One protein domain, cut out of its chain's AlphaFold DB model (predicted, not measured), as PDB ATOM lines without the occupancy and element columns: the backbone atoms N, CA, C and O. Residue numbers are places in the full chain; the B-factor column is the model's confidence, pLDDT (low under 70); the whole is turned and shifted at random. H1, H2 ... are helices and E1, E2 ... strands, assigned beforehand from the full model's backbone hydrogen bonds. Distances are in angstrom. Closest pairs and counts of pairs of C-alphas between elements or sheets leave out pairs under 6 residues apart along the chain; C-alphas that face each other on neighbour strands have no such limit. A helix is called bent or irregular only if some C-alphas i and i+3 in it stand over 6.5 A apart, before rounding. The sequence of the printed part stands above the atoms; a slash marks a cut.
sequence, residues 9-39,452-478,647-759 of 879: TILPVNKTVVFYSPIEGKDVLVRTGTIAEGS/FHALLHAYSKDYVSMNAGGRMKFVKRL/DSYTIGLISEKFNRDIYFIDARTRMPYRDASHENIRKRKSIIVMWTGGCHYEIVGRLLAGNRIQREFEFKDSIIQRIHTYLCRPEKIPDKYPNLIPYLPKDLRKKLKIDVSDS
ATOM      1  N   THR A   9     155.637 160.452 162.937       31.52
ATOM      2  CA  THR A   9     157.081 160.697 163.044       31.52
ATOM      3  C   THR A   9     157.531 161.765 162.043       31.52
ATOM      4  O   THR A   9     156.979 161.873 160.947       31.52
ATOM      5  N   ILE A  10     158.564 162.541 162.394       34.53
ATOM      6  CA  ILE A  10     159.275 163.403 161.437       34.53
ATOM      7  C   ILE A  10     159.734 162.514 160.271       34.53
ATOM      8  O   ILE A  10     160.451 161.534 160.470       34.53
ATOM      9  N   LEU A  11     159.246 162.810 159.064       38.56
ATOM     10  CA  LEU A  11     159.464 161.963 157.893       38.56
ATOM     11  C   LEU A  11     160.848 162.236 157.280       38.56
ATOM     12  O   LEU A  11     161.235 163.399 157.160       38.56
ATOM     13  N   PRO A  12     161.578 161.196 156.834       33.97
ATOM     14  CA  PRO A  12     162.927 161.340 156.299       33.97
ATOM     15  C   PRO A  12     162.980 162.220 155.039       33.97
ATOM     16  O   PRO A  12     162.088 162.193 154.183       33.97
ATOM     17  N   VAL A  13     164.065 162.985 154.923       34.66
ATOM     18  CA  VAL A  13     164.457 163.739 153.722       34.66
ATOM     19  C   VAL A  13     164.804 162.733 152.600       34.66
ATOM     20  O   VAL A  13     165.352 161.671 152.892       34.66
ATOM     21  N   ASN A  14     164.477 163.031 151.329       35.25
ATOM     22  CA  ASN A  14     164.735 162.214 150.107       35.25
ATOM     23  C   ASN A  14     163.749 161.121 149.668       35.25
ATOM     24  O   ASN A  14     164.140 160.155 149.009       35.25
ATOM     25  N   LYS A  15     162.456 161.263 149.923       39.69
ATOM     26  CA  LYS A  15     161.458 160.556 149.104       39.69
ATOM     27  C   LYS A  15     160.578 161.596 148.422       39.69
ATOM     28  O   LYS A  15     160.424 162.702 148.938       39.69
ATOM     29  N   THR A  16     159.971 161.260 147.280       48.06
ATOM     30  CA  THR A  16     158.716 161.912 146.877       48.06
ATOM     31  C   THR A  16     157.712 161.562 147.963       48.06
ATOM     32  O   THR A  16     157.035 160.540 147.916       48.06
ATOM     33  N   VAL A  17     157.748 162.338 149.040       54.69
ATOM     34  CA  VAL A  17     156.949 162.090 150.225       54.69
ATOM     35  C   VAL A  17     155.624 162.754 149.950       54.69
ATOM     36  O   VAL A  17     155.549 163.979 149.824       54.69
ATOM     37  N   VAL A  18     154.601 161.914 149.835       61.25
ATOM     38  CA  VAL A  18     153.228 162.353 150.011       61.25
ATOM     39  C   VAL A  18     153.135 162.968 151.400       61.25
ATOM     40  O   VAL A  18     153.489 162.319 152.386       61.25
ATOM     41  N   PHE A  19     152.712 164.219 151.484       63.47
ATOM     42  CA  PHE A  19     152.477 164.885 152.759       63.47
ATOM     43  C   PHE A  19     151.058 165.429 152.777       63.47
ATOM     44  O   PHE A  19     150.549 165.830 151.739       63.47
ATOM     45  N   TYR A  20     150.455 165.435 153.965       76.38
ATOM     46  CA  TYR A  20     149.137 166.021 154.175       76.38
ATOM     47  C   TYR A  20     149.266 167.520 154.437       76.38
ATOM     48  O   TYR A  20     149.989 167.921 155.358       76.38
ATOM     49  N   SER A  21     148.509 168.323 153.700       80.00
ATOM     50  CA  SER A  21     148.245 169.728 153.999       80.00
ATOM     51  C   SER A  21     146.736 169.990 154.087       80.00
ATOM     52  O   SER A  21     145.996 169.536 153.215       80.00
ATOM     53  N   PRO A  22     146.243 170.794 155.051       81.69
ATOM     54  CA  PRO A  22     144.810 171.099 155.157       81.69
ATOM     55  C   PRO A  22     144.190 171.709 153.885       81.69
ATOM     56  O   PRO A  22     142.979 171.620 153.668       81.69
ATOM     57  N   ILE A  23     145.009 172.307 153.013       84.06
ATOM     58  CA  ILE A  23     144.576 172.900 151.741       84.06
ATOM     59  C   ILE A  23     144.522 171.912 150.561       84.06
ATOM     60  O   ILE A  23     144.014 172.287 149.503       84.06
ATOM     61  N   GLU A  24     144.984 170.664 150.701       79.38
ATOM     62  CA  GLU A  24     145.057 169.694 149.590       79.38
ATOM     63  C   GLU A  24     143.683 169.134 149.180       79.38
ATOM     64  O   GLU A  24     143.357 169.000 147.999       79.38
ATOM     65  N   GLY A  25     142.777 168.921 150.141       83.44
ATOM     66  CA  GLY A  25     141.437 168.354 149.918       83.44
ATOM     67  C   GLY A  25     141.468 166.924 149.410       83.44
ATOM     68  O   GLY A  25     141.723 166.018 150.184       83.44
ATOM     69  N   LYS A  26     141.121 166.719 148.131       80.50
ATOM     70  CA  LYS A  26     141.122 165.388 147.493       80.50
ATOM     71  C   LYS A  26     142.430 165.079 146.757       80.50
ATOM     72  O   LYS A  26     142.575 163.985 146.222       80.50
ATOM     73  N   ASP A  27     143.321 166.061 146.660       83.56
ATOM     74  CA  ASP A  27     144.587 165.927 145.957       83.56
ATOM     75  C   ASP A  27     145.657 165.320 146.859       83.56
ATOM     76  O   ASP A  27     145.630 165.493 148.072       83.56
ATOM     77  N   VAL A  28     146.631 164.655 146.241       79.12
ATOM     78  CA  VAL A  28     147.800 164.114 146.933       79.12
ATOM     79  C   VAL A  28     148.986 165.025 146.644       79.12
ATOM     80  O   VAL A  28     149.497 165.056 145.516       79.12
ATOM     81  N   LEU A  29     149.404 165.794 147.648       81.69
ATOM     82  CA  LEU A  29     150.566 166.665 147.536       81.69
ATOM     83  C   LEU A  29     151.850 165.886 147.768       81.69
ATOM     84  O   LEU A  29     151.953 165.051 148.663       81.69
ATOM     85  N   VAL A  30     152.850 166.182 146.950       74.38
ATOM     86  CA  VAL A  30     154.170 165.574 147.023       74.38
ATOM     87  C   VAL A  30     155.242 166.641 147.032       74.38
ATOM     88  O   VAL A  30     155.176 167.633 146.307       74.38
ATOM     89  N   ARG A  31     156.277 166.403 147.827       71.31
ATOM     90  CA  ARG A  31     157.503 167.199 147.779       71.31
ATOM     91  C   ARG A  31     158.344 166.713 146.610       71.31
ATOM     92  O   ARG A  31     158.539 165.509 146.435       71.31
ATOM     93  N   THR A  32     158.816 167.640 145.786       60.88
ATOM     94  CA  THR A  32     159.594 167.334 144.577       60.88
ATOM     95  C   THR A  32     161.020 167.876 144.659       60.88
ATOM     96  O   THR A  32     161.627 168.115 143.617       60.88
ATOM     97  N   GLY A  33     161.523 168.108 145.880       51.19
ATOM     98  CA  GLY A  33     162.862 168.630 146.166       51.19
ATOM     99  C   GLY A  33     163.999 167.806 145.545       51.19
ATOM    100  O   GLY A  33     163.880 166.601 145.316       51.19
ATOM    101  N   THR A  34     165.092 168.502 145.228       44.03
ATOM    102  CA  THR A  34     166.263 168.047 144.461       44.03
ATOM    103  C   THR A  34     167.165 167.106 145.252       44.03
ATOM    104  O   THR A  34     168.158 167.514 145.842       44.03
ATOM    105  N   ILE A  35     166.861 165.817 145.157       39.53
ATOM    106  CA  ILE A  35     167.683 164.707 145.652       39.53
ATOM    107  C   ILE A  35     169.087 164.661 144.985       39.53
ATOM    108  O   ILE A  35     170.016 164.096 145.552       39.53
ATOM    109  N   ALA A  36     169.282 165.276 143.806       35.12
ATOM    110  CA  ALA A  36     170.463 165.036 142.960       35.12
ATOM    111  C   ALA A  36     171.550 166.140 142.926       35.12
ATOM    112  O   ALA A  36     172.602 165.911 142.333       35.12
ATOM    113  N   GLU A  37     171.337 167.341 143.489       44.38
ATOM    114  CA  GLU A  37     172.136 168.532 143.098       44.38
ATOM    115  C   GLU A  37     172.567 169.489 144.224       44.38
ATOM    116  O   GLU A  37     173.167 170.526 143.936       44.38
ATOM    117  N   GLY A  38     172.322 169.160 145.497       52.16
ATOM    118  CA  GLY A  38     172.825 169.969 146.618       52.16
ATOM    119  C   GLY A  38     174.359 170.067 146.637       52.16
ATOM    120  O   GLY A  38     175.053 169.149 146.191       52.16
ATOM    121  N   SER A  39     174.912 171.173 147.131       65.38
ATOM    122  CA  SER A  39     176.297 171.218 147.618       65.38
ATOM    123  C   SER A  39     176.350 170.487 148.959       65.38
ATOM    124  O   SER A  39     175.556 170.791 149.850       65.38
ATOM    125  N   PHE A 452     168.679 178.875 144.407       52.53
ATOM    126  CA  PHE A 452     168.189 179.058 143.014       52.53
ATOM    127  C   PHE A 452     167.840 177.775 142.253       52.53
ATOM    128  O   PHE A 452     167.002 177.790 141.342       52.53
ATOM    129  N   HIS A 453     168.519 176.677 142.573       53.38
ATOM    130  CA  HIS A 453     168.332 175.412 141.870       53.38
ATOM    131  C   HIS A 453     166.925 174.849 142.103       53.38
ATOM    132  O   HIS A 453     166.311 174.357 141.156       53.38
ATOM    133  N   ALA A 454     166.362 175.031 143.300       52.41
ATOM    134  CA  ALA A 454     165.022 174.557 143.632       52.41
ATOM    135  C   ALA A 454     163.935 175.153 142.714       52.41
ATOM    136  O   ALA A 454     163.082 174.429 142.198       52.41
ATOM    137  N   LEU A 455     163.996 176.459 142.431       55.81
ATOM    138  CA  LEU A 455     162.966 177.159 141.656       55.81
ATOM    139  C   LEU A 455     163.013 176.843 140.147       55.81
ATOM    140  O   LEU A 455     161.980 176.732 139.483       55.81
ATOM    141  N   LEU A 456     164.213 176.678 139.586       59.69
ATOM    142  CA  LEU A 456     164.405 176.386 138.160       59.69
ATOM    143  C   LEU A 456     164.002 174.959 137.777       59.69
ATOM    144  O   LEU A 456     163.510 174.741 136.667       59.69
ATOM    145  N   HIS A 457     164.135 174.019 138.716       56.06
ATOM    146  CA  HIS A 457     163.643 172.645 138.583       56.06
ATOM    147  C   HIS A 457     162.110 172.564 138.467       56.06
ATOM    148  O   HIS A 457     161.600 171.679 137.782       56.06
ATOM    149  N   ALA A 458     161.353 173.496 139.066       53.19
ATOM    150  CA  ALA A 458     159.899 173.574 138.866       53.19
ATOM    151  C   ALA A 458     159.510 174.124 137.492       53.19
ATOM    152  O   ALA A 458     158.549 173.656 136.884       53.19
ATOM    153  N   TYR A 459     160.221 175.157 137.042       65.12
ATOM    154  CA  TYR A 459     159.777 176.011 135.945       65.12
ATOM    155  C   TYR A 459     160.177 175.505 134.551       65.12
ATOM    156  O   TYR A 459     159.427 175.696 133.595       65.12
ATOM    157  N   SER A 460     161.352 174.886 134.389       69.12
ATOM    158  CA  SER A 460     161.893 174.575 133.059       69.12
ATOM    159  C   SER A 460     162.230 173.096 132.898       69.12
ATOM    160  O   SER A 460     163.182 172.590 133.485       69.12
ATOM    161  N   LYS A 461     161.486 172.409 132.021       65.19
ATOM    162  CA  LYS A 461     161.784 171.021 131.624       65.19
ATOM    163  C   LYS A 461     163.169 170.898 130.986       65.19
ATOM    164  O   LYS A 461     163.903 169.967 131.300       65.19
ATOM    165  N   ASP A 462     163.548 171.879 130.168       59.84
ATOM    166  CA  ASP A 462     164.870 171.926 129.545       59.84
ATOM    167  C   ASP A 462     165.962 172.066 130.608       59.84
ATOM    168  O   ASP A 462     166.959 171.355 130.554       59.84
ATOM    169  N   TYR A 463     165.754 172.915 131.622       60.88
ATOM    170  CA  TYR A 463     166.678 173.056 132.747       60.88
ATOM    171  C   TYR A 463     166.894 171.731 133.483       60.88
ATOM    172  O   TYR A 463     168.038 171.383 133.765       60.88
ATOM    173  N   VAL A 464     165.831 170.954 133.721       54.22
ATOM    174  CA  VAL A 464     165.924 169.610 134.325       54.22
ATOM    175  C   VAL A 464     166.782 168.668 133.471       54.22
ATOM    176  O   VAL A 464     167.512 167.855 134.021       54.22
ATOM    177  N   SER A 465     166.777 168.812 132.146       58.78
ATOM    178  CA  SER A 465     167.578 167.980 131.231       58.78
ATOM    179  C   SER A 465     169.008 168.483 130.955       58.78
ATOM    180  O   SER A 465     169.795 167.778 130.327       58.78
ATOM    181  N   MET A 466     169.375 169.692 131.400       60.22
ATOM    182  CA  MET A 466     170.702 170.280 131.158       60.22
ATOM    183  C   MET A 466     171.778 169.703 132.089       60.22
ATOM    184  O   MET A 466     171.523 169.425 133.253       60.22
ATOM    185  N   ASN A 467     173.025 169.625 131.620       45.22
ATOM    186  CA  ASN A 467     174.171 169.354 132.493       45.22
ATOM    187  C   ASN A 467     174.526 170.573 133.380       45.22
ATOM    188  O   ASN A 467     174.073 171.697 133.139       45.22
ATOM    189  N   ALA A 468     175.373 170.371 134.396       38.56
ATOM    190  CA  ALA A 468     175.717 171.400 135.386       38.56
ATOM    191  C   ALA A 468     176.250 172.713 134.766       38.56
ATOM    192  O   ALA A 468     175.852 173.808 135.175       38.56
ATOM    193  N   GLY A 469     177.096 172.624 133.732       42.62
ATOM    194  CA  GLY A 469     177.611 173.794 133.010       42.62
ATOM    195  C   GLY A 469     176.522 174.556 132.245       42.62
ATOM    196  O   GLY A 469     176.488 175.790 132.264       42.62
ATOM    197  N   GLY A 470     175.587 173.837 131.617       49.88
ATOM    198  CA  GLY A 470     174.411 174.403 130.954       49.88
ATOM    199  C   GLY A 470     173.467 175.108 131.928       49.88
ATOM    200  O   GLY A 470     173.048 176.239 131.662       49.88
ATOM    201  N   ARG A 471     173.211 174.501 133.094       52.88
ATOM    202  CA  ARG A 471     172.376 175.073 134.164       52.88
ATOM    203  C   ARG A 471     172.996 176.316 134.789       52.88
ATOM    204  O   ARG A 471     172.291 177.301 134.975       52.88
ATOM    205  N   MET A 472     174.307 176.334 135.034       47.12
ATOM    206  CA  MET A 472     175.004 177.524 135.545       47.12
ATOM    207  C   MET A 472     174.943 178.685 134.543       47.12
ATOM    208  O   MET A 472     174.599 179.814 134.898       47.12
ATOM    209  N   LYS A 473     175.175 178.407 133.251       57.69
ATOM    210  CA  LYS A 473     174.969 179.392 132.177       57.69
ATOM    211  C   LYS A 473     173.507 179.834 132.086       57.69
ATOM    212  O   LYS A 473     173.243 180.969 131.701       57.69
ATOM    213  N   PHE A 474     172.548 178.967 132.399       62.09
ATOM    214  CA  PHE A 474     171.128 179.312 132.440       62.09
ATOM    215  C   PHE A 474     170.801 180.240 133.616       62.09
ATOM    216  O   PHE A 474     170.197 181.282 133.384       62.09
ATOM    217  N   VAL A 475     171.256 179.927 134.835       55.84
ATOM    218  CA  VAL A 475     171.092 180.775 136.034       55.84
ATOM    219  C   VAL A 475     171.709 182.148 135.792       55.84
ATOM    220  O   VAL A 475     171.033 183.158 135.965       55.84
ATOM    221  N   LYS A 476     172.947 182.196 135.282       60.25
ATOM    222  CA  LYS A 476     173.625 183.455 134.945       60.25
ATOM    223  C   LYS A 476     172.851 184.253 133.893       60.25
ATOM    224  O   LYS A 476     172.640 185.448 134.059       60.25
ATOM    225  N   ARG A 477     172.355 183.604 132.829       69.50
ATOM    226  CA  ARG A 477     171.504 184.257 131.811       69.50
ATOM    227  C   ARG A 477     170.173 184.746 132.380       69.50
ATOM    228  O   ARG A 477     169.695 185.799 131.958       69.50
ATOM    229  N   LEU A 478     169.575 183.999 133.306       68.25
ATOM    230  CA  LEU A 478     168.320 184.356 133.957       68.25
ATOM    231  C   LEU A 478     168.505 185.571 134.865       68.25
ATOM    232  O   LEU A 478     167.802 186.557 134.660       68.25
ATOM    233  N   ASP A 647     166.198 187.687 148.421       53.28
ATOM    234  CA  ASP A 647     165.194 188.362 149.222       53.28
ATOM    235  C   ASP A 647     163.778 188.235 148.617       53.28
ATOM    236  O   ASP A 647     163.561 187.818 147.467       53.28
ATOM    237  N   SER A 648     162.779 188.637 149.401       57.88
ATOM    238  CA  SER A 648     161.364 188.633 149.012       57.88
ATOM    239  C   SER A 648     161.073 189.463 147.748       57.88
ATOM    240  O   SER A 648     160.170 189.136 146.967       57.88
ATOM    241  N   TYR A 649     161.873 190.497 147.473       61.75
ATOM    242  CA  TYR A 649     161.763 191.332 146.271       61.75
ATOM    243  C   TYR A 649     162.245 190.610 145.021       61.75
ATOM    244  O   TYR A 649     161.573 190.618 143.981       61.75
ATOM    245  N   THR A 650     163.375 189.922 145.129       62.50
ATOM    246  CA  THR A 650     163.937 189.089 144.073       62.50
ATOM    247  C   THR A 650     162.971 187.958 143.726       62.50
ATOM    248  O   THR A 650     162.762 187.685 142.542       62.50
ATOM    249  N   ILE A 651     162.264 187.380 144.705       67.19
ATOM    250  CA  ILE A 651     161.169 186.419 144.463       67.19
ATOM    251  C   ILE A 651     160.057 187.042 143.601       67.19
ATOM    252  O   ILE A 651     159.606 186.422 142.632       67.19
ATOM    253  N   GLY A 652     159.644 188.280 143.891       69.12
ATOM    254  CA  GLY A 652     158.669 189.026 143.084       69.12
ATOM    255  C   GLY A 652     159.115 189.234 141.631       69.12
ATOM    256  O   GLY A 652     158.361 188.972 140.690       69.12
ATOM    257  N   LEU A 653     160.374 189.624 141.428       71.25
ATOM    258  CA  LEU A 653     160.969 189.787 140.097       71.25
ATOM    259  C   LEU A 653     161.043 188.462 139.327       71.25
ATOM    260  O   LEU A 653     160.787 188.422 138.118       71.25
ATOM    261  N   ILE A 654     161.362 187.365 140.015       72.06
ATOM    262  CA  ILE A 654     161.386 186.033 139.408       72.06
ATOM    263  C   ILE A 654     159.968 185.585 139.025       72.06
ATOM    264  O   ILE A 654     159.760 185.113 137.904       72.06
ATOM    265  N   SER A 655     158.985 185.795 139.902       76.38
ATOM    266  CA  SER A 655     157.555 185.562 139.652       76.38
ATOM    267  C   SER A 655     157.081 186.276 138.376       76.38
ATOM    268  O   SER A 655     156.445 185.686 137.491       76.38
ATOM    269  N   GLU A 656     157.445 187.544 138.192       76.06
ATOM    270  CA  GLU A 656     157.179 188.261 136.943       76.06
ATOM    271  C   GLU A 656     157.893 187.654 135.739       76.06
ATOM    272  O   GLU A 656     157.271 187.425 134.698       76.06
ATOM    273  N   LYS A 657     159.192 187.372 135.871       78.12
ATOM    274  CA  LYS A 657     160.017 186.851 134.778       78.12
ATOM    275  C   LYS A 657     159.526 185.497 134.271       78.12
ATOM    276  O   LYS A 657     159.558 185.269 133.062       78.12
ATOM    277  N   PHE A 658     159.086 184.621 135.165       78.56
ATOM    278  CA  PHE A 658     158.518 183.314 134.827       78.56
ATOM    279  C   PHE A 658     157.073 183.408 134.348       78.56
ATOM    280  O   PHE A 658     156.517 182.438 133.837       78.56
ATOM    281  N   ASN A 659     156.456 184.580 134.481       84.31
ATOM    282  CA  ASN A 659     155.032 184.757 134.288       84.31
ATOM    283  C   ASN A 659     154.221 183.755 135.142       84.31
ATOM    284  O   ASN A 659     153.294 183.104 134.642       84.31
ATOM    285  N   ARG A 660     154.625 183.578 136.409       86.44
ATOM    286  CA  ARG A 660     154.025 182.646 137.369       86.44
ATOM    287  C   ARG A 660     153.859 183.284 138.733       86.44
ATOM    288  O   ARG A 660     154.787 183.917 139.211       86.44
ATOM    289  N   ASP A 661     152.715 183.069 139.368       87.94
ATOM    290  CA  ASP A 661     152.556 183.405 140.781       87.94
ATOM    291  C   ASP A 661     153.270 182.343 141.633       87.94
ATOM    292  O   ASP A 661     153.166 181.149 141.359       87.94
ATOM    293  N   ILE A 662     154.022 182.764 142.645       84.75
ATOM    294  CA  ILE A 662     154.760 181.857 143.529       84.75
ATOM    295  C   ILE A 662     154.062 181.894 144.889       84.75
ATOM    296  O   ILE A 662     153.986 182.950 145.512       84.75
ATOM    297  N   TYR A 663     153.508 180.760 145.313       86.81
ATOM    298  CA  TYR A 663     152.852 180.611 146.612       86.81
ATOM    299  C   TYR A 663     153.741 179.841 147.573       86.81
ATOM    300  O   TYR A 663     154.335 178.843 147.175       86.81
ATOM    301  N   PHE A 664     153.756 180.256 148.839       82.06
ATOM    302  CA  PHE A 664     154.549 179.610 149.876       82.06
ATOM    303  C   PHE A 664     153.668 178.831 150.856       82.06
ATOM    304  O   PHE A 664     152.612 179.315 151.267       82.06
ATOM    305  N   ILE A 665     154.097 177.622 151.215       82.69
ATOM    306  CA  ILE A 665     153.520 176.776 152.267       82.69
ATOM    307  C   ILE A 665     154.573 176.608 153.354       82.69
ATOM    308  O   ILE A 665     155.692 176.203 153.065       82.69
ATOM    309  N   ASP A 666     154.222 176.877 154.603       71.25
ATOM    310  CA  ASP A 666     155.125 176.674 155.730       71.25
ATOM    311  C   ASP A 666     155.172 175.176 156.047       71.25
ATOM    312  O   ASP A 666     154.138 174.528 156.203       71.25
ATOM    313  N   ALA A 667     156.363 174.588 156.108       65.69
ATOM    314  CA  ALA A 667     156.502 173.144 156.259       65.69
ATOM    315  C   ALA A 667     156.044 172.618 157.626       65.69
ATOM    316  O   ALA A 667     155.687 171.444 157.746       65.69
ATOM    317  N   ARG A 668     156.056 173.469 158.660       65.44
ATOM    318  CA  ARG A 668     155.688 173.094 160.029       65.44
ATOM    319  C   ARG A 668     154.173 173.037 160.182       65.44
ATOM    320  O   ARG A 668     153.632 172.027 160.620       65.44
ATOM    321  N   THR A 669     153.498 174.114 159.811       73.69
ATOM    322  CA  THR A 669     152.040 174.267 159.869       73.69
ATOM    323  C   THR A 669     151.345 173.592 158.690       73.69
ATOM    324  O   THR A 669     150.157 173.291 158.765       73.69
ATOM    325  N   ARG A 670     152.075 173.351 157.594       76.88
ATOM    326  CA  ARG A 670     151.566 172.906 156.284       76.88
ATOM    327  C   ARG A 670     150.518 173.854 155.710       76.88
ATOM    328  O   ARG A 670     149.757 173.454 154.830       76.88
ATOM    329  N   MET A 671     150.476 175.095 156.189       85.44
ATOM    330  CA  MET A 671     149.532 176.115 155.757       85.44
ATOM    331  C   MET A 671     150.224 177.145 154.869       85.44
ATOM    332  O   MET A 671     151.414 177.415 155.043       85.44
ATOM    333  N   PRO A 672     149.505 177.746 153.909       86.38
ATOM    334  CA  PRO A 672     150.044 178.862 153.156       86.38
ATOM    335  C   PRO A 672     150.375 180.034 154.074       86.38
ATOM    336  O   PRO A 672     149.571 180.383 154.938       86.38
ATOM    337  N   TYR A 673     151.508 180.685 153.850       74.50
ATOM    338  CA  TYR A 673     151.887 181.897 154.576       74.50
ATOM    339  C   TYR A 673     152.403 182.967 153.610       74.50
ATOM    340  O   TYR A 673     152.490 182.759 152.397       74.50
ATOM    341  N   ARG A 674     152.644 184.162 154.149       68.69
ATOM    342  CA  ARG A 674     153.039 185.344 153.385       68.69
ATOM    343  C   ARG A 674     154.545 185.532 153.511       68.69
ATOM    344  O   ARG A 674     155.003 185.870 154.591       68.69
ATOM    345  N   ASP A 675     155.259 185.343 152.410       52.94
ATOM    346  CA  ASP A 675     156.706 185.604 152.325       52.94
ATOM    347  C   ASP A 675     157.024 186.863 151.486       52.94
ATOM    348  O   ASP A 675     158.125 187.399 151.505       52.94
ATOM    349  N   ALA A 676     156.033 187.377 150.743       50.59
ATOM    350  CA  ALA A 676     156.153 188.544 149.866       50.59
ATOM    351  C   ALA A 676     154.870 189.400 149.882       50.59
ATOM    352  O   ALA A 676     153.790 188.913 150.238       50.59
ATOM    353  N   SER A 677     154.963 190.671 149.464       50.78
ATOM    354  CA  SER A 677     153.787 191.540 149.307       50.78
ATOM    355  C   SER A 677     152.809 190.956 148.268       50.78
ATOM    356  O   SER A 677     153.205 190.438 147.220       50.78
ATOM    357  N   HIS A 678     151.496 191.031 148.539       51.94
ATOM    358  CA  HIS A 678     150.436 190.499 147.652       51.94
ATOM    359  C   HIS A 678     150.375 191.175 146.278       51.94
ATOM    360  O   HIS A 678     149.677 190.695 145.387       51.94
ATOM    361  N   GLU A 679     151.112 192.267 146.091       55.19
ATOM    362  CA  GLU A 679     151.151 193.059 144.859       55.19
ATOM    363  C   GLU A 679     151.607 192.240 143.639       55.19
ATOM    364  O   GLU A 679     151.246 192.546 142.501       55.19
ATOM    365  N   ASN A 680     152.336 191.142 143.870       62.22
ATOM    366  CA  ASN A 680     152.859 190.281 142.809       62.22
ATOM    367  C   ASN A 680     151.979 189.065 142.459       62.22
ATOM    368  O   ASN A 680     152.294 188.361 141.495       62.22
ATOM    369  N   ILE A 681     150.873 188.810 143.173       78.31
ATOM    370  CA  ILE A 681     149.930 187.729 142.832       78.31
ATOM    371  C   ILE A 681     148.944 188.245 141.779       78.31
ATOM    372  O   ILE A 681     148.006 188.982 142.082       78.31
ATOM    373  N   ARG A 682     149.133 187.839 140.519       81.94
ATOM    374  CA  ARG A 682     148.371 188.361 139.366       81.94
ATOM    375  C   ARG A 682     147.363 187.375 138.784       81.94
ATOM    376  O   ARG A 682     146.873 187.586 137.677       81.94
ATOM    377  N   LYS A 683     147.028 186.316 139.525       87.62
ATOM    378  CA  LYS A 683     146.100 185.250 139.110       87.62
ATOM    379  C   LYS A 683     146.581 184.515 137.855       87.62
ATOM    380  O   LYS A 683     145.800 184.194 136.959       87.62
ATOM    381  N   ARG A 684     147.890 184.284 137.777       89.19
ATOM    382  CA  ARG A 684     148.563 183.559 136.691       89.19
ATOM    383  C   ARG A 684     148.655 182.075 137.033       89.19
ATOM    384  O   ARG A 684     148.240 181.647 138.106       89.19
ATOM    385  N   LYS A 685     149.241 181.282 136.129       90.06
ATOM    386  CA  LYS A 685     149.744 179.955 136.503       90.06
ATOM    387  C   LYS A 685     150.667 180.073 137.705       90.06
ATOM    388  O   LYS A 685     151.373 181.071 137.831       90.06
ATOM    389  N   SER A 686     150.699 179.060 138.547       91.19
ATOM    390  CA  SER A 686     151.331 179.162 139.847       91.19
ATOM    391  C   SER A 686     152.273 178.007 140.125       91.19
ATOM    392  O   SER A 686     152.047 176.884 139.674       91.19
ATOM    393  N   ILE A 687     153.318 178.307 140.886       89.25
ATOM    394  CA  ILE A 687     154.234 177.340 141.481       89.25
ATOM    395  C   ILE A 687     154.010 177.404 142.988       89.25
ATOM    396  O   ILE A 687     153.823 178.486 143.545       89.25
ATOM    397  N   ILE A 688     154.004 176.244 143.633       87.75
ATOM    398  CA  ILE A 688     153.882 176.147 145.083       87.75
ATOM    399  C   ILE A 688     155.246 175.739 145.626       87.75
ATOM    400  O   ILE A 688     155.821 174.735 145.201       87.75
ATOM    401  N   VAL A 689     155.762 176.535 146.550       80.19
ATOM    402  CA  VAL A 689     157.041 176.334 147.214       80.19
ATOM    403  C   VAL A 689     156.754 176.069 148.683       80.19
ATOM    404  O   VAL A 689     156.054 176.830 149.337       80.19
ATOM    405  N   MET A 690     157.251 174.965 149.211       74.06
ATOM    406  CA  MET A 690     157.251 174.709 150.636       74.06
ATOM    407  C   MET A 690     158.517 175.299 151.234       74.06
ATOM    408  O   MET A 690     159.618 174.960 150.807       74.06
ATOM    409  N   TRP A 691     158.346 176.155 152.224       62.28
ATOM    410  CA  TRP A 691     159.415 176.775 152.980       62.28
ATOM    411  C   TRP A 691     159.567 176.073 154.320       62.28
ATOM    412  O   TRP A 691     158.617 175.981 155.102       62.28
ATOM    413  N   THR A 692     160.752 175.541 154.587       56.31
ATOM    414  CA  THR A 692     161.045 174.823 155.832       56.31
ATOM    415  C   THR A 692     161.835 175.721 156.778       56.31
ATOM    416  O   THR A 692     163.041 175.583 156.864       56.31
ATOM    417  N   GLY A 693     161.189 176.640 157.497       42.56
ATOM    418  CA  GLY A 693     161.855 177.440 158.537       42.56
ATOM    419  C   GLY A 693     163.038 178.265 158.017       42.56
ATOM    420  O   GLY A 693     164.183 177.900 158.241       42.56
ATOM    421  N   GLY A 694     162.783 179.363 157.310       44.78
ATOM    422  CA  GLY A 694     163.814 180.371 157.027       44.78
ATOM    423  C   GLY A 694     164.675 180.138 155.784       44.78
ATOM    424  O   GLY A 694     164.848 181.061 154.999       44.78
ATOM    425  N   CYS A 695     165.201 178.929 155.558       39.03
ATOM    426  CA  CYS A 695     166.396 178.778 154.707       39.03
ATOM    427  C   CYS A 695     166.381 177.655 153.652       39.03
ATOM    428  O   CYS A 695     167.403 177.410 153.014       39.03
ATOM    429  N   HIS A 696     165.251 176.976 153.417       45.91
ATOM    430  CA  HIS A 696     165.124 175.994 152.318       45.91
ATOM    431  C   HIS A 696     163.737 175.954 151.733       45.91
ATOM    432  O   HIS A 696     162.733 176.247 152.386       45.91
ATOM    433  N   TYR A 697     163.734 175.587 150.461       60.94
ATOM    434  CA  TYR A 697     162.609 175.730 149.575       60.94
ATOM    435  C   TYR A 697     162.493 174.453 148.756       60.94
ATOM    436  O   TYR A 697     163.367 174.114 147.959       60.94
ATOM    437  N   GLU A 698     161.396 173.737 148.949       66.69
ATOM    438  CA  GLU A 698     161.054 172.557 148.166       66.69
ATOM    439  C   GLU A 698     159.881 172.872 147.258       66.69
ATOM    440  O   GLU A 698     158.961 173.592 147.623       66.69
ATOM    441  N   ILE A 699     159.862 172.301 146.064       79.31
ATOM    442  CA  ILE A 699     158.705 172.451 145.189       79.31
ATOM    443  C   ILE A 699     157.622 171.475 145.633       79.31
ATOM    444  O   ILE A 699     157.883 170.286 145.829       79.31
ATOM    445  N   VAL A 700     156.401 171.979 145.768       82.44
ATOM    446  CA  VAL A 700     155.211 171.173 146.031       82.44
ATOM    447  C   VAL A 700     154.539 170.871 144.703       82.44
ATOM    448  O   VAL A 700     154.120 171.769 143.971       82.44
ATOM    449  N   GLY A 701     154.441 169.585 144.392       83.81
ATOM    450  CA  GLY A 701     153.704 169.081 143.246       83.81
ATOM    451  C   GLY A 701     152.439 168.334 143.659       83.81
ATOM    452  O   GLY A 701     152.285 167.921 144.803       83.81
ATOM    453  N   ARG A 702     151.543 168.118 142.697       86.94
ATOM    454  CA  ARG A 702     150.414 167.185 142.803       86.94
ATOM    455  C   ARG A 702     150.791 165.875 142.120       86.94
ATOM    456  O   ARG A 702     151.218 165.886 140.960       86.94
ATOM    457  N   LEU A 703     150.609 164.756 142.817       78.31
ATOM    458  CA  LEU A 703     150.761 163.421 142.242       78.31
ATOM    459  C   LEU A 703     149.551 163.092 141.357       78.31
ATOM    460  O   LEU A 703     148.404 163.177 141.789       78.31
ATOM    461  N   LEU A 704     149.813 162.720 140.106       77.94
ATOM    462  CA  LEU A 704     148.826 162.305 139.113       77.94
ATOM    463  C   LEU A 704     148.945 160.802 138.828       77.94
ATOM    464  O   LEU A 704     149.959 160.167 139.123       77.94
ATOM    465  N   ALA A 705     147.929 160.246 138.159       71.31
ATOM    466  CA  ALA A 705     147.957 158.869 137.672       71.31
ATOM    467  C   ALA A 705     149.212 158.579 136.817       71.31
ATOM    468  O   ALA A 705     149.638 159.406 135.996       71.31
ATOM    469  N   GLY A 706     149.780 157.384 137.014       61.84
ATOM    470  CA  GLY A 706     151.014 156.937 136.361       61.84
ATOM    471  C   GLY A 706     152.295 157.535 136.955       61.84
ATOM    472  O   GLY A 706     153.252 157.736 136.216       61.84
ATOM    473  N   ASN A 707     152.309 157.872 138.254       63.62
ATOM    474  CA  ASN A 707     153.455 158.456 138.972       63.62
ATOM    475  C   ASN A 707     153.995 159.761 138.360       63.62
ATOM    476  O   ASN A 707     155.163 160.117 138.525       63.62
ATOM    477  N   ARG A 708     153.141 160.501 137.648       69.00
ATOM    478  CA  ARG A 708     153.498 161.809 137.088       69.00
ATOM    479  C   ARG A 708     153.271 162.891 138.129       69.00
ATOM    480  O   ARG A 708     152.313 162.826 138.889       69.00
ATOM    481  N   ILE A 709     154.115 163.917 138.127       73.31
ATOM    482  CA  ILE A 709     154.020 165.017 139.091       73.31
ATOM    483  C   ILE A 709     153.757 166.333 138.361       73.31
ATOM    484  O   ILE A 709     154.560 166.765 137.528       73.31
ATOM    485  N   GLN A 710     152.639 166.978 138.690       85.00
ATOM    486  CA  GLN A 710     152.300 168.330 138.249       85.00
ATOM    487  C   GLN A 710     152.941 169.347 139.200       85.00
ATOM    488  O   GLN A 710     152.657 169.319 140.390       85.00
ATOM    489  N   ARG A 711     153.790 170.244 138.682       84.25
ATOM    490  CA  ARG A 711     154.511 171.274 139.471       84.25
ATOM    491  C   ARG A 711     154.057 172.706 139.180       84.25
ATOM    492  O   ARG A 711     154.429 173.633 139.887       84.25
ATOM    493  N   GLU A 712     153.249 172.870 138.137       89.75
ATOM    494  CA  GLU A 712     152.626 174.131 137.757       89.75
ATOM    495  C   GLU A 712     151.107 173.961 137.755       89.75
ATOM    496  O   GLU A 712     150.575 172.969 137.244       89.75
ATOM    497  N   PHE A 713     150.406 174.954 138.281       92.31
ATOM    498  CA  PHE A 713     148.963 174.919 138.479       92.31
ATOM    499  C   PHE A 713     148.311 176.100 137.766       92.31
ATOM    500  O   PHE A 713     148.846 177.201 137.778       92.31
ATOM    501  N   GLU A 714     147.166 175.903 137.120       93.38
ATOM    502  CA  GLU A 714     146.389 177.034 136.596       93.38
ATOM    503  C   GLU A 714     145.793 177.842 137.752       93.38
ATOM    504  O   GLU A 714     145.493 177.279 138.799       93.38
ATOM    505  N   PHE A 715     145.514 179.135 137.568       91.88
ATOM    506  CA  PHE A 715     144.874 179.911 138.640       91.88
ATOM    507  C   PHE A 715     143.534 179.301 139.077       91.88
ATOM    508  O   PHE A 715     143.221 179.265 140.262       91.88
ATOM    509  N   LYS A 716     142.753 178.776 138.126       91.88
ATOM    510  CA  LYS A 716     141.466 178.102 138.380       91.88
ATOM    511  C   LYS A 716     141.591 176.750 139.093       91.88
ATOM    512  O   LYS A 716     140.570 176.142 139.401       91.88
ATOM    513  N   ASP A 717     142.809 176.257 139.295       94.00
ATOM    514  CA  ASP A 717     143.063 174.998 139.979       94.00
ATOM    515  C   ASP A 717     142.538 175.045 141.422       94.00
ATOM    516  O   ASP A 717     142.660 176.059 142.111       94.00
ATOM    517  N   SER A 718     141.934 173.949 141.885       90.50
ATOM    518  CA  SER A 718     141.260 173.890 143.184       90.50
ATOM    519  C   SER A 718     142.206 174.128 144.367       90.50
ATOM    520  O   SER A 718     141.772 174.668 145.387       90.50
ATOM    521  N   ILE A 719     143.486 173.754 144.250       92.19
ATOM    522  CA  ILE A 719     144.507 174.003 145.279       92.19
ATOM    523  C   ILE A 719     144.864 175.487 145.290       92.19
ATOM    524  O   ILE A 719     144.867 176.118 146.345       92.19
ATOM    525  N   ILE A 720     145.082 176.077 144.113       93.31
ATOM    526  CA  ILE A 720     145.425 177.497 143.981       93.31
ATOM    527  C   ILE A 720     144.277 178.391 144.437       93.31
ATOM    528  O   ILE A 720     144.503 179.355 145.164       93.31
ATOM    529  N   GLN A 721     143.032 178.051 144.103       93.75
ATOM    530  CA  GLN A 721     141.861 178.780 144.592       93.75
ATOM    531  C   GLN A 721     141.747 178.733 146.119       93.75
ATOM    532  O   GLN A 721     141.344 179.731 146.723       93.75
ATOM    533  N   ARG A 722     142.119 177.617 146.754       92.38
ATOM    534  CA  ARG A 722     142.155 177.494 148.219       92.38
ATOM    535  C   ARG A 722     143.264 178.329 148.835       92.38
ATOM    536  O   ARG A 722     142.965 179.147 149.701       92.38
ATOM    537  N   ILE A 723     144.491 178.208 148.329       91.44
ATOM    538  CA  ILE A 723     145.644 179.013 148.758       91.44
ATOM    539  C   ILE A 723     145.343 180.508 148.626       91.44
ATOM    540  O   ILE A 723     145.462 181.258 149.590       91.44
ATOM    541  N   HIS A 724     144.899 180.946 147.448       90.62
ATOM    542  CA  HIS A 724     144.587 182.346 147.183       90.62
ATOM    543  C   HIS A 724     143.448 182.850 148.076       90.62
ATOM    544  O   HIS A 724     143.499 183.976 148.561       90.62
ATOM    545  N   THR A 725     142.395 182.054 148.295       90.88
ATOM    546  CA  THR A 725     141.309 182.462 149.201       90.88
ATOM    547  C   THR A 725     141.831 182.598 150.626       90.88
ATOM    548  O   THR A 725     141.577 183.614 151.255       90.88
ATOM    549  N   TYR A 726     142.632 181.647 151.099       90.06
ATOM    550  CA  TYR A 726     143.214 181.690 152.437       90.06
ATOM    551  C   TYR A 726     144.141 182.899 152.638       90.06
ATOM    552  O   TYR A 726     144.060 183.582 153.652       90.06
ATOM    553  N   LEU A 727     144.991 183.212 151.660       87.00
ATOM    554  CA  LEU A 727     145.971 184.293 151.780       87.00
ATOM    555  C   LEU A 727     145.389 185.684 151.510       87.00
ATOM    556  O   LEU A 727     145.724 186.635 152.222       87.00
ATOM    557  N   CYS A 728     144.558 185.812 150.476       85.62
ATOM    558  CA  CYS A 728     144.147 187.101 149.914       85.62
ATOM    559  C   CYS A 728     142.676 187.447 150.183       85.62
ATOM    560  O   CYS A 728     142.295 188.601 150.004       85.62
ATOM    561  N   ARG A 729     141.833 186.469 150.542       88.62
ATOM    562  CA  ARG A 729     140.399 186.661 150.842       88.62
ATOM    563  C   ARG A 729     139.933 185.802 152.025       88.62
ATOM    564  O   ARG A 729     138.983 185.019 151.874       88.62
ATOM    565  N   PRO A 730     140.628 185.869 153.175       87.81
ATOM    566  CA  PRO A 730     140.375 184.952 154.276       87.81
ATOM    567  C   PRO A 730     138.966 185.115 154.868       87.81
ATOM    568  O   PRO A 730     138.434 184.174 155.444       87.81
ATOM    569  N   GLU A 731     138.302 186.252 154.644       86.75
ATOM    570  CA  GLU A 731     136.899 186.483 155.006       86.75
ATOM    571  C   GLU A 731     135.914 185.533 154.311       86.75
ATOM    572  O   GLU A 731     134.820 185.317 154.815       86.75
ATOM    573  N   LYS A 732     136.291 184.937 153.171       91.00
ATOM    574  CA  LYS A 732     135.450 183.986 152.416       91.00
ATOM    575  C   LYS A 732     135.686 182.530 152.801       91.00
ATOM    576  O   LYS A 732     135.026 181.646 152.256       91.00
ATOM    577  N   ILE A 733     136.659 182.268 153.672       91.19
ATOM    578  CA  ILE A 733     137.003 180.916 154.115       91.19
ATOM    579  C   ILE A 733     135.824 180.224 154.812       91.19
ATOM    580  O   ILE A 733     135.578 179.075 154.449       91.19
ATOM    581  N   PRO A 734     135.054 180.878 155.707       89.56
ATOM    582  CA  PRO A 734     133.950 180.209 156.392       89.56
ATOM    583  C   PRO A 734     132.903 179.622 155.440       89.56
ATOM    584  O   PRO A 734     132.492 178.479 155.615       89.56
ATOM    585  N   ASP A 735     132.551 180.360 154.384       87.88
ATOM    586  CA  ASP A 735     131.525 179.934 153.427       87.88
ATOM    587  C   ASP A 735     132.051 178.923 152.401       87.88
ATOM    588  O   ASP A 735     131.336 178.015 151.979       87.88
ATOM    589  N   LYS A 736     133.297 179.099 151.939       90.19
ATOM    590  CA  LYS A 736     133.842 178.317 150.815       90.19
ATOM    591  C   LYS A 736     134.642 177.096 151.238       90.19
ATOM    592  O   LYS A 736     134.608 176.082 150.544       90.19
ATOM    593  N   TYR A 737     135.398 177.212 152.323       90.75
ATOM    594  CA  TYR A 737     136.336 176.196 152.796       90.75
ATOM    595  C   TYR A 737     136.264 176.090 154.326       90.75
ATOM    596  O   TYR A 737     137.252 176.374 155.007       90.75
ATOM    597  N   PRO A 738     135.107 175.692 154.888       87.31
ATOM    598  CA  PRO A 738     134.886 175.684 156.334       87.31
ATOM    599  C   PRO A 738     135.900 174.819 157.099       87.31
ATOM    600  O   PRO A 738     136.238 175.112 158.241       87.31
ATOM    601  N   ASN A 739     136.476 173.800 156.457       85.12
ATOM    602  CA  ASN A 739     137.549 172.981 157.023       85.12
ATOM    603  C   ASN A 739     138.860 173.753 157.286       85.12
ATOM    604  O   ASN A 739     139.713 173.254 158.014       85.12
ATOM    605  N   LEU A 740     139.038 174.942 156.701       88.62
ATOM    606  CA  LEU A 740     140.205 175.801 156.918       88.62
ATOM    607  C   LEU A 740     140.003 176.826 158.043       88.62
ATOM    608  O   LEU A 740     140.965 177.487 158.431       88.62
ATOM    609  N   ILE A 741     138.785 176.951 158.588       87.00
ATOM    610  CA  ILE A 741     138.463 177.873 159.689       87.00
ATOM    611  C   ILE A 741     139.419 177.722 160.885       87.00
ATOM    612  O   ILE A 741     139.882 178.757 161.367       87.00
ATOM    613  N   PRO A 742     139.766 176.504 161.362       86.12
ATOM    614  CA  PRO A 742     140.643 176.351 162.525       86.12
ATOM    615  C   PRO A 742     142.034 176.955 162.330       86.12
ATOM    616  O   PRO A 742     142.670 177.334 163.303       86.12
ATOM    617  N   TYR A 743     142.486 177.085 161.083       84.00
ATOM    618  CA  TYR A 743     143.824 177.564 160.753       84.00
ATOM    619  C   TYR A 743     143.887 179.084 160.544       84.00
ATOM    620  O   TYR A 743     144.974 179.633 160.399       84.00
ATOM    621  N   LEU A 744     142.746 179.786 160.525       83.56
ATOM    622  CA  LEU A 744     142.725 181.243 160.388       83.56
ATOM    623  C   LEU A 744     143.352 181.936 161.615       83.56
ATOM    624  O   LEU A 744     143.121 181.498 162.744       83.56
ATOM    625  N   PRO A 745     144.049 183.077 161.434       79.62
ATOM    626  CA  PRO A 745     144.566 183.865 162.553       79.62
ATOM    627  C   PRO A 745     143.471 184.219 163.568       79.62
ATOM    628  O   PRO A 745     142.353 184.577 163.183       79.62
ATOM    629  N   LYS A 746     143.786 184.165 164.870       74.19
ATOM    630  CA  LYS A 746     142.815 184.400 165.956       74.19
ATOM    631  C   LYS A 746     142.082 185.724 165.845       74.19
ATOM    632  O   LYS A 746     140.863 185.755 165.989       74.19
ATOM    633  N   ASP A 747     142.799 186.802 165.552       76.06
ATOM    634  CA  ASP A 747     142.196 188.131 165.428       76.06
ATOM    635  C   ASP A 747     141.171 188.191 164.294       76.06
ATOM    636  O   ASP A 747     140.154 188.882 164.391       76.06
ATOM    637  N   LEU A 748     141.393 187.408 163.235       79.44
ATOM    638  CA  LEU A 748     140.449 187.296 162.138       79.44
ATOM    639  C   LEU A 748     139.254 186.405 162.500       79.44
ATOM    640  O   LEU A 748     138.123 186.789 162.210       79.44
ATOM    641  N   ARG A 749     139.469 185.273 163.189       82.38
ATOM    642  CA  ARG A 749     138.375 184.427 163.715       82.38
ATOM    643  C   ARG A 749     137.455 185.218 164.650       82.38
ATOM    644  O   ARG A 749     136.234 185.163 164.498       82.38
ATOM    645  N   LYS A 750     138.037 186.047 165.527       79.69
ATOM    646  CA  LYS A 750     137.311 186.977 166.408       79.69
ATOM    647  C   LYS A 750     136.518 188.022 165.621       79.69
ATOM    648  O   LYS A 750     135.333 188.203 165.886       79.69
ATOM    649  N   LYS A 751     137.127 188.676 164.622       81.31
ATOM    650  CA  LYS A 751     136.429 189.643 163.745       81.31
ATOM    651  C   LYS A 751     135.258 189.019 162.986       81.31
ATOM    652  O   LYS A 751     134.242 189.681 162.794       81.31
ATOM    653  N   LEU A 752     135.390 187.761 162.576       80.56
ATOM    654  CA  LEU A 752     134.355 187.013 161.860       80.56
ATOM    655  C   LEU A 752     133.308 186.376 162.791       80.56
ATOM    656  O   LEU A 752     132.385 185.737 162.296       80.56
ATOM    657  N   LYS A 753     133.415 186.574 164.116       79.06
ATOM    658  CA  LYS A 753     132.507 186.025 165.141       79.06
ATOM    659  C   LYS A 753     132.383 184.496 165.088       79.06
ATOM    660  O   LYS A 753     131.293 183.953 165.240       79.06
ATOM    661  N   ILE A 754     133.498 183.810 164.854       76.38
ATOM    662  CA  ILE A 754     133.546 182.349 164.788       76.38
ATOM    663  C   ILE A 754     134.036 181.813 166.131       76.38
ATOM    664  O   ILE A 754     135.155 182.125 166.541       76.38
ATOM    665  N   ASP A 755     133.212 180.998 166.784       60.59
ATOM    666  CA  ASP A 755     133.535 180.373 168.067       60.59
ATOM    667  C   ASP A 755     134.174 178.997 167.817       60.59
ATOM    668  O   ASP A 755     133.533 178.082 167.296       60.59
ATOM    669  N   VAL A 756     135.468 178.863 168.112       62.47
ATOM    670  CA  VAL A 756     136.219 177.603 167.987       62.47
ATOM    671  C   VAL A 756     136.888 177.342 169.331       62.47
ATOM    672  O   VAL A 756     137.540 178.234 169.868       62.47
ATOM    673  N   SER A 757     136.742 176.134 169.882       53.81
ATOM    674  CA  SER A 757     137.454 175.744 171.100       53.81
ATOM    675  C   SER A 757     138.962 175.764 170.836       53.81
ATOM    676  O   SER A 757     139.445 174.949 170.049       53.81
ATOM    677  N   ASP A 758     139.686 176.688 171.471       49.47
ATOM    678  CA  ASP A 758     141.138 176.814 171.312       49.47
ATOM    679  C   ASP A 758     141.835 175.500 171.709       49.47
ATOM    680  O   ASP A 758     141.727 175.025 172.844       49.47
ATOM    681  N   SER A 759     142.575 174.921 170.770       53.38
ATOM    682  CA  SER A 759     143.456 173.776 171.000       53.38
ATOM    683  C   SER A 759     144.862 174.242 171.414       53.38
ATOM    684  O   SER A 759     145.235 175.400 171.232       53.38
TER     685      SER A 759
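What this domain is: This is residues 9 to 39, 452 to 478 and 647 to 759 of the 879 residues of an uncharacterized protein of viral metagenome (UniProt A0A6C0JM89). A small, strongly twisted sheet of five strands makes the middle of an elongated body, with H1 over one face and H5 over the opposite face. Beyond H1, H2 and H3 make one end of the long axis; beyond H5, the short helices H6, H7 and H8 make the other, while H4 only grazes the sheet near E2. The 171 printed residues have eight named helices and five named strands, in the order E1 H1 H2 H3 H4 E2 E3 E4 E5 H5 H6 H7 H8, a mixed class. The sheet is branched: E2 and E3 are parallel, the other neighbour pairs antiparallel. The whole is compact by its radius of gyration of the C-alphas, 16.9 A, and spans 57 by 37 by 30 A.

How they stand to each other: E1, residues 29 to 31, is antiparallel to E4, residues 697 to 704, with N 30 and O 701 within hydrogen-bond range at 2.8 A. H1, residues 452 to 459, is on the sheet at a height of 8.7 A and runs along E4, at 23 degrees on the local plane. H2, residues 461 to 465, touches H1 only at the corner; their closest C-alphas, of His 457 and Val 464, are 5.7 A apart. H3, residues 468 to 478, is close to H2 but not clearly touching, with the C-alphas of Tyr 463 and Arg 471 closest at 6.2 A. H4, residues 648 to 658, only grazes the sheet; its Ser 655 and Asp 661 of E2, residues 661 to 666, have C-alphas 5.6 A apart. E2 is parallel to E3, residues 686 to 691, with N 663 and O 687 at 2.9 A. E3, E4 and E5, residues 708 to 710, form a meander, each strand the antiparallel neighbour of the one before, in two hairpins, with N 690 and O 698 at 2.7 A and N 704 and O 708 at 2.8 A. E1 lies on one side of E4, E3 and E5 on the other. H5, residues 718 to 728, is on the face opposite to H1, 9.8 A high, across E2 at 80 degrees on the local plane. H6, residues 730 to 736, only just touches H5, only at the corner, with 3 pairs of C-alphas within 8 A, Tyr 726 and Ile 733 closest at 6.5 A. H7, residues 738 to 743, touches H6 only at the corner, the C-alphas of Pro 734 and Ile 741 closest at 6.1 A. H8, residues 746 to 751, is near H6, with 6 pairs of C-alphas within 10 A. In H2, H3, H4, H5 and H8 every O i to N i+4 pair is within hydrogen-bond range; H1 has 3 of 4, H6 1 of 3 with 2 of 4 O i to N i+3 pairs, and H7 0 of 2 with 2 of 3.

Where its parts are: E1 begins at C-alpha 29 (150.566, 166.665, 147.536). E4 is 21.9 A long, E2 16.6 A, E3 15.6 A, H4 15.4 A, H5 15.1 A and H3 15.0 A. H6 and H7 are irregular: C-alphas 731 and 734 are 7.1 A apart, 739 and 742 7.2 A. H8 ends at C-alpha 751 (136.429, 189.643, 163.745).

The domain as a whole: The two farthest C-alphas, of Gly 469 and Lys 753, are 56.7 A apart. Residues 40 to 451 and 479 to 646 are not printed, with gaps of 12.2 A and 16.1 A between C-alphas. The link from E2 to E3 is long, 19 residues. Mean pLDDT of the printed part is 70.5; 77 residues are under 70, among them 9 to 19 and 452 to 478.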